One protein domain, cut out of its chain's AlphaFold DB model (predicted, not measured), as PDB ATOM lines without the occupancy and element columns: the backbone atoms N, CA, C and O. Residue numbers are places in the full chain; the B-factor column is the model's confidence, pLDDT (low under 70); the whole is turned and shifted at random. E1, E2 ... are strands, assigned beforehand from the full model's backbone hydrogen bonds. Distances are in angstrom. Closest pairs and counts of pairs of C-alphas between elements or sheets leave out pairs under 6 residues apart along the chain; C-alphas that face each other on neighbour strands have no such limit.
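AT A GLANCE: This is residues 16 to 153 of the 211 residues of an uncharacterized protein of Oncorhynchus mykiss (UniProt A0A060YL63). Two antiparallel sheets, partly face to face, make a long body: long strands E1, E2 and E5, with shorter E4 at the edge beside E5, form a twisted sheet, and E3, E6 and E7 form a smaller one. Edge strand E1 comes beside edge strand E7, E5 bends near its end and passes through a tight link into E6, and the last stretch, residues 138 to 153, goes out from E7 and folds back. The 138 printed residues hold seven named strands, E1 to E7 in order along the chain, and no named helix; the sheet orders are E1, E2, E5, E4 and E3, E6, E7. The class is all strand, with 62 of the 138 residues in named elements, under half. The whole is elongated, spanning 55 by 29 by 27 A, and only just loose, close to compact, with a radius of gyration of the C-alphas of 17.5 A.

HOW THE PARTS SIT: E1, residues 19 to 27, and E2, residues 38 to 50, form an antiparallel hairpin at 158 degrees, with N 25 and O 45 2.9 A apart, within hydrogen-bond range. E5, residues 92 to 104, is antiparallel to E2 at 163 degrees, with N 44 and O 98 at 2.8 A; it bends by 57 degrees at residue 101. E4, residues 77 to 83, forms a hairpin with E5, with N 93 and O 82 at 2.8 A. In the other sheet E6, residues 110 to 117, is the inner strand. E3, residues 61 to 64, is its antiparallel neighbour, with N 61 and O 114 at 3.0 A. E7, residues 130 to 137, forms a hairpin with E6, with N 134 and O 113 at 2.8 A. Between the sheets, the closest C-alphas of E1 and E7 are those of Cys 26 and Val 136, 7.0 A apart. E5 and E6 are near each other, with 6 pairs of C-alphas within 10 A. E2 and E7 are apart, as are E4 and E6.

IN THESE COORDINATES: E1 begins at C-alpha 19, (145.961, 151.865, 153.614), and is 25.0 A long. E2 measures 37.3 A and E5 36.8 A from first to last C-alpha. E6 measures 23.6 A, and E7 measures 23.0 A and ends at C-alpha 137, (166.215, 142.819, 169.701). E3 and E4 are shorter.

THE WHOLE: The C-alphas farthest apart, of Asp 35 and Gly 87, are 55.9 A from each other. The printed part has no cut. The links E3 to E4 and E6 to E7 are long. The mean pLDDT of the printed part is 80.2; residues 16 to 17 and 66 to 79 are under 70.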
ATOM      1  N   ASP A  16     136.892 152.871 150.719       50.81
ATOM      2  CA  ASP A  16     137.956 152.592 149.775       50.81
ATOM      3  C   ASP A  16     139.212 152.468 150.624       50.81
ATOM      4  O   ASP A  16     139.476 153.321 151.470       50.81
ATOM      5  N   SER A  17     139.921 151.352 150.477       58.41
ATOM      6  CA  SER A  17     141.064 151.021 151.319       58.41
ATOM      7  C   SER A  17     142.039 152.193 151.359       58.41
ATOM      8  O   SER A  17     142.726 152.475 150.368       58.41
ATOM      9  N   THR A  18     142.087 152.880 152.494       71.25
ATOM     10  CA  THR A  18     142.935 154.052 152.695       71.25
ATOM     11  C   THR A  18     144.358 153.659 153.039       71.25
ATOM     12  O   THR A  18     145.181 154.550 153.166       71.25
ATOM     13  N   TYR A  19     144.666 152.364 153.168       79.81
ATOM     14  CA  TYR A  19     145.961 151.865 153.614       79.81
ATOM     15  C   TYR A  19     146.574 150.858 152.636       79.81
ATOM     16  O   TYR A  19     145.930 149.901 152.195       79.81
ATOM     17  N   TYR A  20     147.845 151.088 152.320       78.25
ATOM     18  CA  TYR A  20     148.648 150.353 151.341       78.25
ATOM     19  C   TYR A  20     149.930 149.767 151.917       78.25
ATOM     20  O   TYR A  20     150.690 149.138 151.184       78.25
ATOM     21  N   GLY A  21     150.199 149.982 153.203       82.19
ATOM     22  CA  GLY A  21     151.403 149.469 153.832       82.19
ATOM     23  C   GLY A  21     152.166 150.496 154.622       82.19
ATOM     24  O   GLY A  21     151.917 151.700 154.581       82.19
ATOM     25  N   GLY A  22     153.143 149.979 155.345       83.69
ATOM     26  CA  GLY A  22     153.987 150.785 156.183       83.69
ATOM     27  C   GLY A  22     155.225 150.032 156.613       83.69
ATOM     28  O   GLY A  22     155.362 148.825 156.418       83.69
ATOM     29  N   THR A  23     156.144 150.792 157.180       86.56
ATOM     30  CA  THR A  23     157.432 150.307 157.670       86.56
ATOM     31  C   THR A  23     157.635 150.834 159.070       86.56
ATOM     32  O   THR A  23     157.248 151.965 159.353       86.56
ATOM     33  N   VAL A  24     158.305 150.065 159.914       87.00
ATOM     34  CA  VAL A  24     158.714 150.492 161.249       87.00
ATOM     35  C   VAL A  24     160.190 150.185 161.431       87.00
ATOM     36  O   VAL A  24     160.691 149.178 160.932       87.00
ATOM     37  N   ARG A  25     160.887 151.072 162.131       88.62
ATOM     38  CA  ARG A  25     162.255 150.863 162.595       88.62
ATOM     39  C   ARG A  25     162.362 151.288 164.047       88.62
ATOM     40  O   ARG A  25     161.722 152.260 164.452       88.62
ATOM     41  N   CYS A  26     163.198 150.597 164.805       90.06
ATOM     42  CA  CYS A  26     163.535 150.968 166.171       90.06
ATOM     43  C   CYS A  26     164.995 151.411 166.274       90.06
ATOM     44  O   CYS A  26     165.850 150.959 165.520       90.06
ATOM     45  N   THR A  27     165.295 152.288 167.220       91.44
ATOM     46  CA  THR A  27     166.655 152.732 167.536       91.44
ATOM     47  C   THR A  27     166.798 152.852 169.046       91.44
ATOM     48  O   THR A  27     165.854 153.242 169.735       91.44
ATOM     49  N   VAL A  28     167.968 152.491 169.568       91.50
ATOM     50  CA  VAL A  28     168.279 152.594 170.996       91.50
ATOM     51  C   VAL A  28     169.217 153.786 171.192       91.50
ATOM     52  O   VAL A  28     170.388 153.685 170.827       91.50
ATOM     53  N   PRO A  29     168.741 154.929 171.714       88.50
ATOM     54  CA  PRO A  29     169.601 156.070 171.977       88.50
ATOM     55  C   PRO A  29     170.580 155.789 173.124       88.50
ATOM     56  O   PRO A  29     170.242 155.174 174.136       88.50
ATOM     57  N   GLY A  30     171.789 156.335 172.992       86.81
ATOM     58  CA  GLY A  30     172.814 156.271 174.028       86.81
ATOM     59  C   GLY A  30     173.455 154.892 174.183       86.81
ATOM     60  O   GLY A  30     173.232 153.982 173.394       86.81
ATOM     61  N   TYR A  31     174.293 154.758 175.209       86.62
ATOM     62  CA  TYR A  31     175.081 153.551 175.445       86.62
ATOM     63  C   TYR A  31     174.289 152.478 176.194       86.62
ATOM     64  O   TYR A  31     173.689 152.738 177.242       86.62
ATOM     65  N   MET A  32     174.370 151.247 175.693       89.06
ATOM     66  CA  MET A  32     173.820 150.067 176.342       89.06
ATOM     67  C   MET A  32     174.958 149.188 176.900       89.06
ATOM     68  O   MET A  32     175.703 148.592 176.125       89.06
ATOM     69  N   PRO A  33     175.108 149.086 178.235       88.25
ATOM     70  CA  PRO A  33     176.196 148.343 178.872       88.25
ATOM     71  C   PRO A  33     176.059 146.831 178.634       88.25
ATOM     72  O   PRO A  33     174.941 146.344 178.782       88.25
ATOM     73  N   PRO A  34     177.136 146.074 178.339       83.50
ATOM     74  CA  PRO A  34     177.058 144.639 178.041       83.50
ATOM     75  C   PRO A  34     176.593 143.745 179.189       83.50
ATOM     76  O   PRO A  34     175.651 142.968 179.025       83.50
ATOM     77  N   ASP A  35     177.194 143.903 180.366       78.62
ATOM     78  CA  ASP A  35     177.111 142.903 181.439       78.62
ATOM     79  C   ASP A  35     176.086 143.235 182.532       78.62
ATOM     80  O   ASP A  35     176.080 142.627 183.603       78.62
ATOM     81  N   SER A  36     175.213 144.214 182.295       79.81
ATOM     82  CA  SER A  36     174.221 144.644 183.279       79.81
ATOM     83  C   SER A  36     172.804 144.634 182.727       79.81
ATOM     84  O   SER A  36     172.563 144.786 181.528       79.81
ATOM     85  N   LYS A  37     171.842 144.475 183.645       89.00
ATOM     86  CA  LYS A  37     170.440 144.763 183.358       89.00
ATOM     87  C   LYS A  37     170.346 146.207 182.876       89.00
ATOM     88  O   LYS A  37     170.782 147.121 183.577       89.00
ATOM     89  N   TRP A  38     169.760 146.400 181.705       88.75
ATOM     90  CA  TRP A  38     169.561 147.717 181.123       88.75
ATOM     91  C   TRP A  38     168.073 147.994 181.021       88.75
ATOM     92  O   TRP A  38     167.322 147.175 180.502       88.75
ATOM     93  N   THR A  39     167.656 149.159 181.497       88.88
ATOM     94  CA  THR A  39     166.321 149.695 181.255       88.88
ATOM     95  C   THR A  39     166.501 151.056 180.619       88.88
ATOM     96  O   THR A  39     167.200 151.903 181.172       88.88
ATOM     97  N   GLY A  40     165.871 151.266 179.475       87.00
ATOM     98  CA  GLY A  40     165.975 152.530 178.771       87.00
ATOM     99  C   GLY A  40     164.943 152.665 177.671       87.00
ATOM    100  O   GLY A  40     164.183 151.736 177.379       87.00
ATOM    101  N   GLU A  41     164.921 153.862 177.106       88.38
ATOM    102  CA  GLU A  41     164.018 154.233 176.032       88.38
ATOM    103  C   GLU A  41     164.471 153.602 174.712       88.38
ATOM    104  O   GLU A  41     165.658 153.578 174.396       88.38
ATOM    105  N   VAL A  42     163.511 153.112 173.936       89.00
ATOM    106  CA  VAL A  42     163.663 152.723 172.535       89.00
ATOM    107  C   VAL A  42     162.765 153.633 171.710       89.00
ATOM    108  O   VAL A  42     161.595 153.838 172.045       89.00
ATOM    109  N   GLN A  43     163.324 154.184 170.639       89.94
ATOM    110  CA  GLN A  43     162.665 155.121 169.740       89.94
ATOM    111  C   GLN A  43     162.226 154.405 168.475       89.94
ATOM    112  O   GLN A  43     163.021 153.714 167.840       89.94
ATOM    113  N   PHE A  44     160.972 154.589 168.094       89.12
ATOM    114  CA  PHE A  44     160.372 153.969 166.927       89.12
ATOM    115  C   PHE A  44     159.996 155.039 165.932       89.12
ATOM    116  O   PHE A  44     159.293 155.988 166.270       89.12
ATOM    117  N   HIS A  45     160.418 154.853 164.693       88.88
ATOM    118  CA  HIS A  45     159.996 155.664 163.563       88.88
ATOM    119  C   HIS A  45     159.231 154.766 162.604       88.88
ATOM    120  O   HIS A  45     159.681 153.660 162.292       88.88
ATOM    121  N   TYR A  46     158.061 155.216 162.174       86.94
ATOM    122  CA  TYR A  46     157.228 154.460 161.258       86.94
ATOM    123  C   TYR A  46     156.712 155.338 160.127       86.94
ATOM    124  O   TYR A  46     156.546 156.550 160.274       86.94
ATOM    125  N   ARG A  47     156.470 154.692 158.988       87.12
ATOM    126  CA  ARG A  47     155.831 155.283 157.816       87.12
ATOM    127  C   ARG A  47     154.571 154.514 157.507       87.12
ATOM    128  O   ARG A  47     154.609 153.286 157.489       87.12
ATOM    129  N   GLU A  48     153.507 155.230 157.205       85.50
ATOM    130  CA  GLU A  48     152.243 154.681 156.733       85.50
ATOM    131  C   GLU A  48     151.933 155.269 155.370       85.50
ATOM    132  O   GLU A  48     152.240 156.425 155.078       85.50
ATOM    133  N   ASN A  49     151.359 154.449 154.504       83.81
ATOM    134  CA  ASN A  49     151.066 154.830 153.141       83.81
ATOM    135  C   ASN A  49     149.657 154.416 152.804       83.81
ATOM    136  O   ASN A  49     149.176 153.361 153.222       83.81
ATOM    137  N   GLY A  50     149.007 155.267 152.034       82.50
ATOM    138  CA  GLY A  50     147.575 155.205 151.926       82.50
ATOM    139  C   GLY A  50     147.001 156.036 150.803       82.50
ATOM    140  O   GLY A  50     147.722 156.455 149.901       82.50
ATOM    141  N   ARG A  51     145.694 156.270 150.887       79.81
ATOM    142  CA  ARG A  51     144.904 157.151 150.019       79.81
ATOM    143  C   ARG A  51     144.296 158.280 150.849       79.81
ATOM    144  O   ARG A  51     144.166 158.165 152.069       79.81
ATOM    145  N   ASP A  52     143.888 159.356 150.185       78.31
ATOM    146  CA  ASP A  52     143.126 160.451 150.790       78.31
ATOM    147  C   ASP A  52     143.884 161.206 151.880       78.31
ATOM    148  O   ASP A  52     144.725 162.054 151.577       78.31
ATOM    149  N   ARG A  53     143.541 160.967 153.150       71.38
ATOM    150  CA  ARG A  53     144.000 161.785 154.281       71.38
ATOM    151  C   ARG A  53     145.166 161.180 155.052       71.38
ATOM    152  O   ARG A  53     145.651 161.837 155.967       71.38
ATOM    153  N   CYS A  54     145.626 159.981 154.683       77.25
ATOM    154  CA  CYS A  54     146.645 159.241 155.434       77.25
ATOM    155  C   CYS A  54     146.320 159.194 156.926       77.25
ATOM    156  O   CYS A  54     147.109 159.611 157.776       77.25
ATOM    157  N   GLU A  55     145.101 158.744 157.221       74.75
ATOM    158  CA  GLU A  55     144.659 158.555 158.594       74.75
ATOM    159  C   GLU A  55     145.534 157.512 159.273       74.75
ATOM    160  O   GLU A  55     145.825 156.474 158.679       74.75
ATOM    161  N   GLN A  56     145.913 157.792 160.519       76.62
ATOM    162  CA  GLN A  56     146.707 156.886 161.335       76.62
ATOM    163  C   GLN A  56     146.037 155.511 161.416       76.62
ATOM    164  O   GLN A  56     144.935 155.382 161.948       76.62
ATOM    165  N   GLN A  57     146.731 154.500 160.908       76.81
ATOM    166  CA  GLN A  57     146.341 153.098 160.978       76.81
ATOM    167  C   GLN A  57     147.034 152.384 162.131       76.81
ATOM    168  O   GLN A  57     146.416 151.518 162.745       76.81
ATOM    169  N   PHE A  58     148.292 152.728 162.437       78.75
ATOM    170  CA  PHE A  58     149.052 151.972 163.423       78.75
ATOM    171  C   PHE A  58     148.704 152.337 164.866       78.75
ATOM    172  O   PHE A  58     148.843 153.480 165.321       78.75
ATOM    173  N   SER A  59     148.353 151.301 165.617       77.31
ATOM    174  CA  SER A  59     148.198 151.261 167.061       77.31
ATOM    175  C   SER A  59     149.058 150.132 167.634       77.31
ATOM    176  O   SER A  59     148.589 149.034 167.908       77.31
ATOM    177  N   TRP A  60     150.345 150.412 167.833       78.69
ATOM    178  CA  TRP A  60     151.327 149.419 168.270       78.69
ATOM    179  C   TRP A  60     151.009 148.793 169.632       78.69
ATOM    180  O   TRP A  60     151.060 149.459 170.673       78.69
ATOM    181  N   GLU A  61     150.793 147.480 169.638       78.94
ATOM    182  CA  GLU A  61     150.623 146.679 170.846       78.94
ATOM    183  C   GLU A  61     151.846 145.795 171.078       78.94
ATOM    184  O   GLU A  61     152.462 145.300 170.140       78.94
ATOM    185  N   CYS A  62     152.223 145.593 172.342       80.12
ATOM    186  CA  CYS A  62     153.252 144.608 172.674       80.12
ATOM    187  C   CYS A  62     152.576 143.255 172.868       80.12
ATOM    188  O   CYS A  62     151.791 143.093 173.803       80.12
ATOM    189  N   THR A  63     152.864 142.311 171.979       79.81
ATOM    190  CA  THR A  63     152.220 140.992 171.946       79.81
ATOM    191  C   THR A  63     153.096 139.881 172.499       79.81
ATOM    192  O   THR A  63     152.586 138.818 172.847       79.81
ATOM    193  N   SER A  64     154.402 140.124 172.642       78.94
ATOM    194  CA  SER A  64     155.321 139.204 173.305       78.94
ATOM    195  C   SER A  64     156.445 139.957 174.031       78.94
ATOM    196  O   SER A  64     156.814 141.074 173.659       78.94
ATOM    197  N   GLY A  65     156.999 139.330 175.072       70.81
ATOM    198  CA  GLY A  65     158.016 139.929 175.937       70.81
ATOM    199  C   GLY A  65     157.427 140.763 177.084       70.81
ATOM    200  O   GLY A  65     156.255 141.139 177.093       70.81
ATOM    201  N   TYR A  66     158.240 141.027 178.112       69.06
ATOM    202  CA  TYR A  66     157.804 141.776 179.295       69.06
ATOM    203  C   TYR A  66     157.885 143.288 179.051       69.06
ATOM    204  O   TYR A  66     158.852 143.958 179.416       69.06
ATOM    205  N   CYS A  67     156.856 143.835 178.410       68.75
ATOM    206  CA  CYS A  67     156.685 145.274 178.278       68.75
ATOM    207  C   CYS A  67     156.095 145.838 179.583       68.75
ATOM    208  O   CYS A  67     154.895 145.729 179.818       68.75
ATOM    209  N   ASN A  68     156.941 146.409 180.446       57.03
ATOM    210  CA  ASN A  68     156.597 146.944 181.773       57.03
ATOM    211  C   ASN A  68     155.346 147.855 181.785       57.03
ATOM    212  O   ASN A  68     155.454 149.063 181.602       57.03
ATOM    213  N   GLY A  69     154.170 147.279 182.055       48.91
ATOM    214  CA  GLY A  69     153.038 147.866 182.792       48.91
ATOM    215  C   GLY A  69     152.308 149.107 182.255       48.91
ATOM    216  O   GLY A  69     151.202 149.373 182.718       48.91
ATOM    217  N   SER A  70     152.835 149.871 181.300       49.91
ATOM    218  CA  SER A  70     152.082 150.963 180.678       49.91
ATOM    219  C   SER A  70     151.275 150.412 179.505       49.91
ATOM    220  O   SER A  70     151.841 150.031 178.477       49.91
ATOM    221  N   ALA A  71     149.957 150.354 179.703       45.75
ATOM    222  CA  ALA A  71     148.955 150.024 178.698       45.75
ATOM    223  C   ALA A  71     149.248 150.687 177.344       45.75
ATOM    224  O   ALA A  71     149.689 151.835 177.313       45.75
ATOM    225  N   ASN A  72     148.965 149.940 176.274       48.59
ATOM    226  CA  ASN A  72     148.886 150.305 174.855       48.59
ATOM    227  C   ASN A  72     148.659 151.808 174.622       48.59
ATOM    228  O   ASN A  72     147.524 152.259 174.470       48.59
ATOM    229  N   ARG A  73     149.728 152.609 174.627       50.03
ATOM    230  CA  ARG A  73     149.639 154.037 174.320       50.03
ATOM    231  C   ARG A  73     150.548 154.355 173.152       50.03
ATOM    232  O   ARG A  73     151.764 154.452 173.282       50.03
ATOM    233  N   GLN A  74     149.857 154.452 172.021       54.78
ATOM    234  CA  GLN A  74     150.233 155.056 170.755       54.78
ATOM    235  C   GLN A  74     151.149 156.268 170.962       54.78
ATOM    236  O   GLN A  74     150.836 157.149 171.766       54.78
ATOM    237  N   GLY A  75     152.233 156.360 170.193       51.56
ATOM    238  CA  GLY A  75     152.721 157.689 169.833       51.56
ATOM    239  C   GLY A  75     151.925 158.194 168.627       51.56
ATOM    240  O   GLY A  75     151.620 157.397 167.731       51.56
ATOM    241  N   PRO A  76     151.545 159.479 168.614       54.59
ATOM    242  CA  PRO A  76     150.748 160.059 167.539       54.59
ATOM    243  C   PRO A  76     151.488 159.976 166.195       54.59
ATOM    244  O   PRO A  76     152.713 160.119 166.150       54.59
ATOM    245  N   VAL A  77     150.751 159.792 165.094       53.66
ATOM    246  CA  VAL A  77     151.250 160.171 163.761       53.66
ATOM    247  C   VAL A  77     151.507 161.669 163.793       53.66
ATOM    248  O   VAL A  77     150.631 162.450 164.168       53.66
ATOM    249  N   VAL A  78     152.726 162.076 163.449       61.19
ATOM    250  CA  VAL A  78     153.155 163.467 163.630       61.19
ATOM    251  C   VAL A  78     152.934 164.277 162.354       61.19
ATOM    252  O   VAL A  78     152.734 165.487 162.446       61.19
ATOM    253  N   GLN A  79     152.910 163.661 161.163       66.88
ATOM    254  CA  GLN A  79     152.770 164.451 159.937       66.88
ATOM    255  C   GLN A  79     152.428 163.636 158.685       66.88
ATOM    256  O   GLN A  79     153.009 162.580 158.449       66.88
ATOM    257  N   THR A  80     151.569 164.176 157.813       71.62
ATOM    258  CA  THR A  80     151.571 163.806 156.386       71.62
ATOM    259  C   THR A  80     152.851 164.359 155.760       71.62
ATOM    260  O   THR A  80     153.060 165.573 155.782       71.62
ATOM    261  N   THR A  81     153.709 163.489 155.233       78.38
ATOM    262  CA  THR A  81     155.003 163.880 154.654       78.38
ATOM    263  C   THR A  81     154.929 164.110 153.155       78.38
ATOM    264  O   THR A  81     155.626 164.988 152.653       78.38
ATOM    265  N   ASP A  82     154.062 163.383 152.449       82.81
ATOM    266  CA  ASP A  82     153.880 163.545 151.008       82.81
ATOM    267  C   ASP A  82     152.483 163.088 150.560       82.81
ATOM    268  O   ASP A  82     151.824 162.305 151.252       82.81
ATOM    269  N   LYS A  83     151.994 163.599 149.428       84.19
ATOM    270  CA  LYS A  83     150.695 163.213 148.860       84.19
ATOM    271  C   LYS A  83     150.553 163.555 147.387       84.19
ATOM    272  O   LYS A  83     151.178 164.480 146.873       84.19
ATOM    273  N   ASP A  84     149.619 162.863 146.746       83.19
ATOM    274  CA  ASP A  84     149.163 163.172 145.401       83.19
ATOM    275  C   ASP A  84     148.717 164.640 145.278       83.19
ATOM    276  O   ASP A  84     147.826 165.118 145.987       83.19
ATOM    277  N   GLN A  85     149.338 165.350 144.338       82.94
ATOM    278  CA  GLN A  85     149.058 166.755 144.045       82.94
ATOM    279  C   GLN A  85     148.051 166.936 142.905       82.94
ATOM    280  O   GLN A  85     147.619 168.058 142.646       82.94
ATOM    281  N   SER A  86     147.640 165.855 142.233       83.50
ATOM    282  CA  SER A  86     146.691 165.920 141.113       83.50
ATOM    283  C   SER A  86     145.247 166.228 141.540       83.50
ATOM    284  O   SER A  86     144.385 166.438 140.688       83.50
ATOM    285  N   GLY A  87     144.966 166.237 142.850       77.88
ATOM    286  CA  GLY A  87     143.623 166.404 143.414       77.88
ATOM    287  C   GLY A  87     142.765 165.135 143.371       77.88
ATOM    288  O   GLY A  87     141.632 165.153 143.841       77.88
ATOM    289  N   GLN A  88     143.301 164.033 142.836       80.44
ATOM    290  CA  GLN A  88     142.642 162.725 142.793       80.44
ATOM    291  C   GLN A  88     142.885 161.892 144.057       80.44
ATOM    292  O   GLN A  88     142.340 160.794 144.183       80.44
ATOM    293  N   ASN A  89     143.702 162.411 144.980       79.38
ATOM    294  CA  ASN A  89     144.036 161.795 146.258       79.38
ATOM    295  C   ASN A  89     144.551 160.355 146.128       79.38
ATOM    296  O   ASN A  89     144.321 159.536 147.011       79.38
ATOM    297  N   LEU A  90     145.233 160.021 145.028       80.44
ATOM    298  CA  LEU A  90     145.552 158.634 144.673       80.44
ATOM    299  C   LEU A  90     146.483 157.939 145.662       80.44
ATOM    300  O   LEU A  90     146.460 156.712 145.760       80.44
ATOM    301  N   TRP A  91     147.328 158.714 146.332       82.88
ATOM    302  CA  TRP A  91     148.271 158.225 147.316       82.88
ATOM    303  C   TRP A  91     148.639 159.329 148.305       82.88
ATOM    304  O   TRP A  91     148.557 160.523 148.003       82.88
ATOM    305  N   CYS A  92     149.084 158.919 149.480       83.75
ATOM    306  CA  CYS A  92     149.742 159.771 150.453       83.75
ATOM    307  C   CYS A  92     150.689 158.933 151.321       83.75
ATOM    308  O   CYS A  92     150.568 157.706 151.384       83.75
ATOM    309  N   GLN A  93     151.609 159.614 151.997       86.19
ATOM    310  CA  GLN A  93     152.494 159.060 153.010       86.19
ATOM    311  C   GLN A  93     152.421 159.915 154.278       86.19
ATOM    312  O   GLN A  93     152.467 161.149 154.222       86.19
ATOM    313  N   SER A  94     152.345 159.264 155.430       85.19
ATOM    314  CA  SER A  94     152.522 159.880 156.741       85.19
ATOM    315  C   SER A  94     153.671 159.224 157.494       85.19
ATOM    316  O   SER A  94     154.038 158.072 157.255       85.19
ATOM    317  N   GLU A  95     154.276 159.987 158.396       86.75
ATOM    318  CA  GLU A  95     155.304 159.494 159.301       86.75
ATOM    319  C   GLU A  95     154.934 159.802 160.748       86.75
ATOM    320  O   GLU A  95     154.314 160.822 161.077       86.75
ATOM    321  N   GLY A  96     155.350 158.904 161.631       84.06
ATOM    322  CA  GLY A  96     155.166 159.050 163.059       84.06
ATOM    323  C   GLY A  96     156.370 158.552 163.832       84.06
ATOM    324  O   GLY A  96     157.243 157.840 163.326       84.06
ATOM    325  N   HIS A  97     156.410 158.965 165.091       85.69
ATOM    326  CA  HIS A  97     157.430 158.541 166.026       85.69
ATOM    327  C   HIS A  97     156.807 158.288 167.393       85.69
ATOM    328  O   HIS A  97     155.937 159.033 167.844       85.69
ATOM    329  N   PHE A  98     157.272 157.242 168.062       83.94
ATOM    330  CA  PHE A  98     156.896 156.953 169.436       83.94
ATOM    331  C   PHE A  98     158.084 156.400 170.206       83.94
ATOM    332  O   PHE A  98     159.004 155.839 169.619       83.94
ATOM    333  N   THR A  99     158.058 156.541 171.527       84.94
ATOM    334  CA  THR A  99     159.092 155.972 172.390       84.94
ATOM    335  C   THR A  99     158.486 155.030 173.407       84.94
ATOM    336  O   THR A  99     157.317 155.150 173.785       84.94
ATOM    337  N   ARG A 100     159.271 154.038 173.826       83.88
ATOM    338  CA  ARG A 100     158.853 153.085 174.851       83.88
ATOM    339  C   ARG A 100     160.052 152.559 175.618       83.88
ATOM    340  O   ARG A 100     161.090 152.281 175.032       83.88
ATOM    341  N   ASN A 101     159.882 152.378 176.923       85.56
ATOM    342  CA  ASN A 101     160.912 151.780 177.760       85.56
ATOM    343  C   ASN A 101     160.884 150.253 177.669       85.56
ATOM    344  O   ASN A 101     159.836 149.632 177.865       85.56
ATOM    345  N   PHE A 102     162.054 149.659 177.454       86.44
ATOM    346  CA  PHE A 102     162.271 148.214 177.484       86.44
ATOM    347  C   PHE A 102     163.308 147.852 178.541       86.44
ATOM    348  O   PHE A 102     163.944 148.724 179.133       86.44
ATOM    349  N   THR A 103     163.429 146.565 178.867       86.69
ATOM    350  CA  THR A 103     164.342 146.099 179.917       86.69
ATOM    351  C   THR A 103     165.087 144.845 179.499       86.69
ATOM    352  O   THR A 103     164.590 143.740 179.686       86.69
ATOM    353  N   ARG A 104     166.315 145.010 179.015       88.00
ATOM    354  CA  ARG A 104     167.180 143.875 178.718       88.00
ATOM    355  C   ARG A 104     167.687 143.236 180.008       88.00
ATOM    356  O   ARG A 104     168.284 143.912 180.851       88.00
ATOM    357  N   ASP A 105     167.507 141.929 180.131       85.81
ATOM    358  CA  ASP A 105     168.150 141.092 181.141       85.81
ATOM    359  C   ASP A 105     168.617 139.756 180.532       85.81
ATOM    360  O   ASP A 105     168.488 139.531 179.333       85.81
ATOM    361  N   GLN A 106     169.188 138.864 181.349       78.50
ATOM    362  CA  GLN A 106     169.721 137.574 180.881       78.50
ATOM    363  C   GLN A 106     168.667 136.640 180.260       78.50
ATOM    364  O   GLN A 106     169.032 135.700 179.559       78.50
ATOM    365  N   LYS A 107     167.380 136.839 180.558       79.44
ATOM    366  CA  LYS A 107     166.277 135.987 180.086       79.44
ATOM    367  C   LYS A 107     165.439 136.662 179.005       79.44
ATOM    368  O   LYS A 107     164.756 135.966 178.261       79.44
ATOM    369  N   THR A 108     165.480 137.990 178.925       78.12
ATOM    370  CA  THR A 108     164.622 138.792 178.056       78.12
ATOM    371  C   THR A 108     165.458 139.827 177.318       78.12
ATOM    372  O   THR A 108     165.887 140.825 177.897       78.12
ATOM    373  N   GLN A 109     165.661 139.596 176.023       84.12
ATOM    374  CA  GLN A 109     166.332 140.545 175.127       84.12
ATOM    375  C   GLN A 109     165.524 140.866 173.869       84.12
ATOM    376  O   GLN A 109     165.827 141.856 173.220       84.12
ATOM    377  N   SER A 110     164.491 140.079 173.556       88.19
ATOM    378  CA  SER A 110     163.624 140.290 172.398       88.19
ATOM    379  C   SER A 110     162.185 140.574 172.829       88.19
ATOM    380  O   SER A 110     161.690 140.006 173.812       88.19
ATOM    381  N   TYR A 111     161.527 141.466 172.091       87.81
ATOM    382  CA  TYR A 111     160.128 141.842 172.264       87.81
ATOM    383  C   TYR A 111     159.445 141.912 170.912       87.81
ATOM    384  O   TYR A 111     160.022 142.419 169.952       87.81
ATOM    385  N   THR A 112     158.185 141.499 170.846       88.25
ATOM    386  CA  THR A 112     157.375 141.684 169.641       88.25
ATOM    387  C   THR A 112     156.372 142.797 169.873       88.25
ATOM    388  O   THR A 112     155.559 142.733 170.801       88.25
ATOM    389  N   LEU A 113     156.403 143.797 168.995       86.50
ATOM    390  CA  LEU A 113     155.267 144.684 168.803       86.50
ATOM    391  C   LEU A 113     154.534 144.271 167.544       86.50
ATOM    392  O   LEU A 113     155.154 143.934 166.537       86.50
ATOM    393  N   SER A 114     153.216 144.324 167.586       86.56
ATOM    394  CA  SER A 114     152.400 144.082 166.415       86.56
ATOM    395  C   SER A 114     151.159 144.936 166.436       86.56
ATOM    396  O   SER A 114     150.711 145.399 167.484       86.56
ATOM    397  N   ASP A 115     150.592 145.082 165.257       83.94
ATOM    398  CA  ASP A 115     149.275 145.640 165.072       83.94
ATOM    399  C   ASP A 115     148.572 144.888 163.945       83.94
ATOM    400  O   ASP A 115     149.202 144.230 163.104       83.94
ATOM    401  N   SER A 116     147.253 144.907 163.968       85.25
ATOM    402  CA  SER A 116     146.426 144.283 162.953       85.25
ATOM    403  C   SER A 116     145.194 145.121 162.714       85.25
ATOM    404  O   SER A 116     144.530 145.569 163.643       85.25
ATOM    405  N   GLY A 117     144.850 145.256 161.445       83.12
ATOM    406  CA  GLY A 117     143.705 146.037 161.040       83.12
ATOM    407  C   GLY A 117     142.981 145.417 159.868       83.12
ATOM    408  O   GLY A 117     143.351 144.380 159.303       83.12
ATOM    409  N   CYS A 118     141.901 146.092 159.518       77.44
ATOM    410  CA  CYS A 118     141.160 145.819 158.309       77.44
ATOM    411  C   CYS A 118     141.593 146.774 157.206       77.44
ATOM    412  O   CYS A 118     142.407 147.681 157.384       77.44
ATOM    413  N   CYS A 119     140.891 146.625 156.094       77.50
ATOM    414  CA  CYS A 119     140.707 147.684 155.126       77.50
ATOM    415  C   CYS A 119     141.972 148.009 154.317       77.50
ATOM    416  O   CYS A 119     142.073 149.067 153.703       77.50
ATOM    417  N   TRP A 120     142.890 147.042 154.235       79.38
ATOM    418  CA  TRP A 120     143.889 146.955 153.177       79.38
ATOM    419  C   TRP A 120     143.213 146.823 151.808       79.38
ATOM    420  O   TRP A 120     142.150 146.202 151.686       79.38
ATOM    421  N   GLY A 121     143.852 147.355 150.764       75.19
ATOM    422  CA  GLY A 121     143.377 147.214 149.387       75.19
ATOM    423  C   GLY A 121     143.304 145.757 148.954       75.19
ATOM    424  O   GLY A 121     144.322 145.073 148.922       75.19
ATOM    425  N   SER A 122     142.101 145.280 148.624       76.50
ATOM    426  CA  SER A 122     141.850 143.863 148.340       76.50
ATOM    427  C   SER A 122     142.889 143.272 147.386       76.50
ATOM    428  O   SER A 122     143.049 143.737 146.258       76.50
ATOM    429  N   ASN A 123     143.565 142.208 147.820       74.62
ATOM    430  CA  ASN A 123     144.446 141.449 146.936       74.62
ATOM    431  C   ASN A 123     143.642 140.529 145.992       74.62
ATOM    432  O   ASN A 123     142.413 140.455 146.071       74.62
ATOM    433  N   VAL A 124     144.340 139.779 145.132       75.88
ATOM    434  CA  VAL A 124     143.736 138.822 144.177       75.88
ATOM    435  C   VAL A 124     142.849 137.754 144.833       75.88
ATOM    436  O   VAL A 124     142.003 137.168 144.170       75.88
ATOM    437  N   ASN A 125     143.009 137.522 146.140       80.06
ATOM    438  CA  ASN A 125     142.240 136.556 146.923       80.06
ATOM    439  C   ASN A 125     141.137 137.216 147.772       80.06
ATOM    440  O   ASN A 125     140.617 136.582 148.692       80.06
ATOM    441  N   GLY A 126     140.816 138.492 147.541       82.31
ATOM    442  CA  GLY A 126     139.784 139.195 148.305       82.31
ATOM    443  C   GLY A 126     140.193 139.559 149.738       82.31
ATOM    444  O   GLY A 126     139.335 139.920 150.544       82.31
ATOM    445  N   LYS A 127     141.469 139.393 150.122       83.19
ATOM    446  CA  LYS A 127     141.918 139.647 151.499       83.19
ATOM    447  C   LYS A 127     142.167 141.135 151.709       83.19
ATOM    448  O   LYS A 127     142.928 141.745 150.960       83.19
ATOM    449  N   THR A 128     141.563 141.667 152.767       83.88
ATOM    450  CA  THR A 128     141.639 143.078 153.176       83.88
ATOM    451  C   THR A 128     142.203 143.264 154.586       83.88
ATOM    452  O   THR A 128     142.384 144.390 155.033       83.88
ATOM    453  N   ASN A 129     142.493 142.181 155.307       86.12
ATOM    454  CA  ASN A 129     143.135 142.265 156.617       86.12
ATOM    455  C   ASN A 129     144.649 142.358 156.451       86.12
ATOM    456  O   ASN A 129     145.221 141.715 155.567       86.12
ATOM    457  N   TRP A 130     145.287 143.103 157.343       85.62
ATOM    458  CA  TRP A 130     146.734 143.231 157.407       85.62
ATOM    459  C   TRP A 130     147.215 143.024 158.840       85.62
ATOM    460  O   TRP A 130     146.507 143.315 159.803       85.62
ATOM    461  N   THR A 131     148.442 142.533 158.961       86.94
ATOM    462  CA  THR A 131     149.162 142.428 160.228       86.94
ATOM    463  C   THR A 131     150.575 142.919 159.986       86.94
ATOM    464  O   THR A 131     151.237 142.461 159.055       86.94
ATOM    465  N   ILE A 132     151.037 143.833 160.830       84.50
ATOM    466  CA  ILE A 132     152.432 144.261 160.878       84.50
ATOM    467  C   ILE A 132     153.011 143.836 162.222       84.50
ATOM    468  O   ILE A 132     152.346 143.923 163.251       84.50
ATOM    469  N   HIS A 133     154.244 143.347 162.220       87.25
ATOM    470  CA  HIS A 133     154.982 143.060 163.440       87.25
ATOM    471  C   HIS A 133     156.418 143.548 163.298       87.25
ATOM    472  O   HIS A 133     156.967 143.590 162.198       87.25
ATOM    473  N   THR A 134     157.014 143.917 164.422       86.88
ATOM    474  CA  THR A 134     158.429 144.239 164.539       86.88
ATOM    475  C   THR A 134     158.989 143.552 165.765       86.88
ATOM    476  O   THR A 134     158.362 143.522 166.827       86.88
ATOM    477  N   GLU A 135     160.185 143.010 165.606       89.50
ATOM    478  CA  GLU A 135     160.966 142.474 166.705       89.50
ATOM    479  C   GLU A 135     161.944 143.549 167.179       89.50
ATOM    480  O   GLU A 135     162.618 144.190 166.374       89.50
ATOM    481  N   VAL A 136     161.973 143.788 168.484       89.94
ATOM    482  CA  VAL A 136     162.945 144.662 169.136       89.94
ATOM    483  C   VAL A 136     163.953 143.757 169.809       89.94
ATOM    484  O   VAL A 136     163.694 143.260 170.904       89.94
ATOM    485  N   ASP A 137     165.082 143.544 169.142       90.00
ATOM    486  CA  ASP A 137     166.215 142.819 169.701       90.00
ATOM    487  C   ASP A 137     167.172 143.807 170.379       90.00
ATOM    488  O   ASP A 137     167.769 144.675 169.744       90.00
ATOM    489  N   LEU A 138     167.281 143.691 171.699       90.19
ATOM    490  CA  LEU A 138     168.233 144.430 172.527       90.19
ATOM    491  C   LEU A 138     169.536 143.650 172.730       90.19
ATOM    492  O   LEU A 138     170.355 144.029 173.568       90.19
ATOM    493  N   GLY A 139     169.732 142.541 172.020       88.50
ATOM    494  CA  GLY A 139     170.998 141.836 171.954       88.50
ATOM    495  C   GLY A 139     172.128 142.758 171.497       88.50
ATOM    496  O   GLY A 139     171.942 143.679 170.702       88.50
ATOM    497  N   LEU A 140     173.325 142.516 172.027       88.38
ATOM    498  CA  LEU A 140     174.528 143.191 171.555       88.38
ATOM    499  C   LEU A 140     175.196 142.348 170.480       88.38
ATOM    500  O   LEU A 140     175.334 141.129 170.611       88.38
ATOM    501  N   ARG A 141     175.654 143.022 169.432       85.56
ATOM    502  CA  ARG A 141     176.425 142.416 168.361       85.56
ATOM    503  C   ARG A 141     177.781 141.980 168.900       85.56
ATOM    504  O   ARG A 141     178.559 142.790 169.404       85.56
ATOM    505  N   VAL A 142     178.072 140.694 168.741       81.25
ATOM    506  CA  VAL A 142     179.391 140.123 169.021       81.25
ATOM    507  C   VAL A 142     180.219 140.190 167.740       81.25
ATOM    508  O   VAL A 142     180.154 139.307 166.887       81.25
ATOM    509  N   SER A 143     180.972 141.273 167.593       72.38
ATOM    510  CA  SER A 143     181.999 141.434 166.557       72.38
ATOM    511  C   SER A 143     183.382 141.088 167.134       72.38
ATOM    512  O   SER A 143     183.501 140.911 168.346       72.38
ATOM    513  N   PRO A 144     184.455 140.991 166.324       74.38
ATOM    514  CA  PRO A 144     185.826 140.927 166.834       74.38
ATOM    515  C   PRO A 144     186.172 142.217 167.608       74.38
ATOM    516  O   PRO A 144     186.691 143.176 167.046       74.38
ATOM    517  N   GLY A 145     185.808 142.277 168.890       77.25
ATOM    518  CA  GLY A 145     185.893 143.470 169.730       77.25
ATOM    519  C   GLY A 145     184.874 143.456 170.878       77.25
ATOM    520  O   GLY A 145     184.187 142.453 171.084       77.25
ATOM    521  N   PRO A 146     184.783 144.548 171.657       80.12
ATOM    522  CA  PRO A 146     183.746 144.703 172.673       80.12
ATOM    523  C   PRO A 146     182.340 144.604 172.056       80.12
ATOM    524  O   PRO A 146     182.150 145.106 170.948       80.12
ATOM    525  N   PRO A 147     181.351 144.007 172.748       85.81
ATOM    526  CA  PRO A 147     179.975 143.971 172.266       85.81
ATOM    527  C   PRO A 147     179.423 145.379 172.028       85.81
ATOM    528  O   PRO A 147     179.531 146.242 172.904       85.81
ATOM    529  N   THR A 148     178.812 145.605 170.868       86.19
ATOM    530  CA  THR A 148     178.232 146.904 170.491       86.19
ATOM    531  C   THR A 148     176.742 146.790 170.209       86.19
ATOM    532  O   THR A 148     176.223 145.713 169.915       86.19
ATOM    533  N   GLN A 149     176.031 147.911 170.302       87.88
ATOM    534  CA  GLN A 149     174.679 148.013 169.758       87.88
ATOM    535  C   GLN A 149     174.724 147.876 168.230       87.88
ATOM    536  O   GLN A 149     175.740 148.211 167.618       87.88
ATOM    537  N   ASN A 150     173.628 147.395 167.643       87.81
ATOM    538  CA  ASN A 150     173.398 147.405 166.201       87.81
ATOM    539  C   ASN A 150     172.104 148.168 165.912       87.81
ATOM    540  O   ASN A 150     171.142 148.106 166.684       87.81
ATOM    541  N   THR A 151     172.081 148.862 164.792       88.19
ATOM    542  CA  THR A 151     170.970 149.655 164.289       88.19
ATOM    543  C   THR A 151     170.317 148.883 163.147       88.19
ATOM    544  O   THR A 151     171.023 148.321 162.316       88.19
ATOM    545  N   PRO A 152     168.979 148.801 163.071       89.00
ATOM    546  CA  PRO A 152     168.334 148.119 161.956       89.00
ATOM    547  C   PRO A 152     168.494 148.903 160.638       89.00
ATOM    548  O   PRO A 152     168.548 150.142 160.663       89.00
ATOM    549  N   PRO A 153     168.451 148.210 159.483       89.81
ATOM    550  CA  PRO A 153     168.461 148.849 158.175       89.81
ATOM    551  C   PRO A 153     167.349 149.886 158.002       89.81
ATOM    552  O   PRO A 153     166.218 149.725 158.470       89.81
TER     553      PRO A 153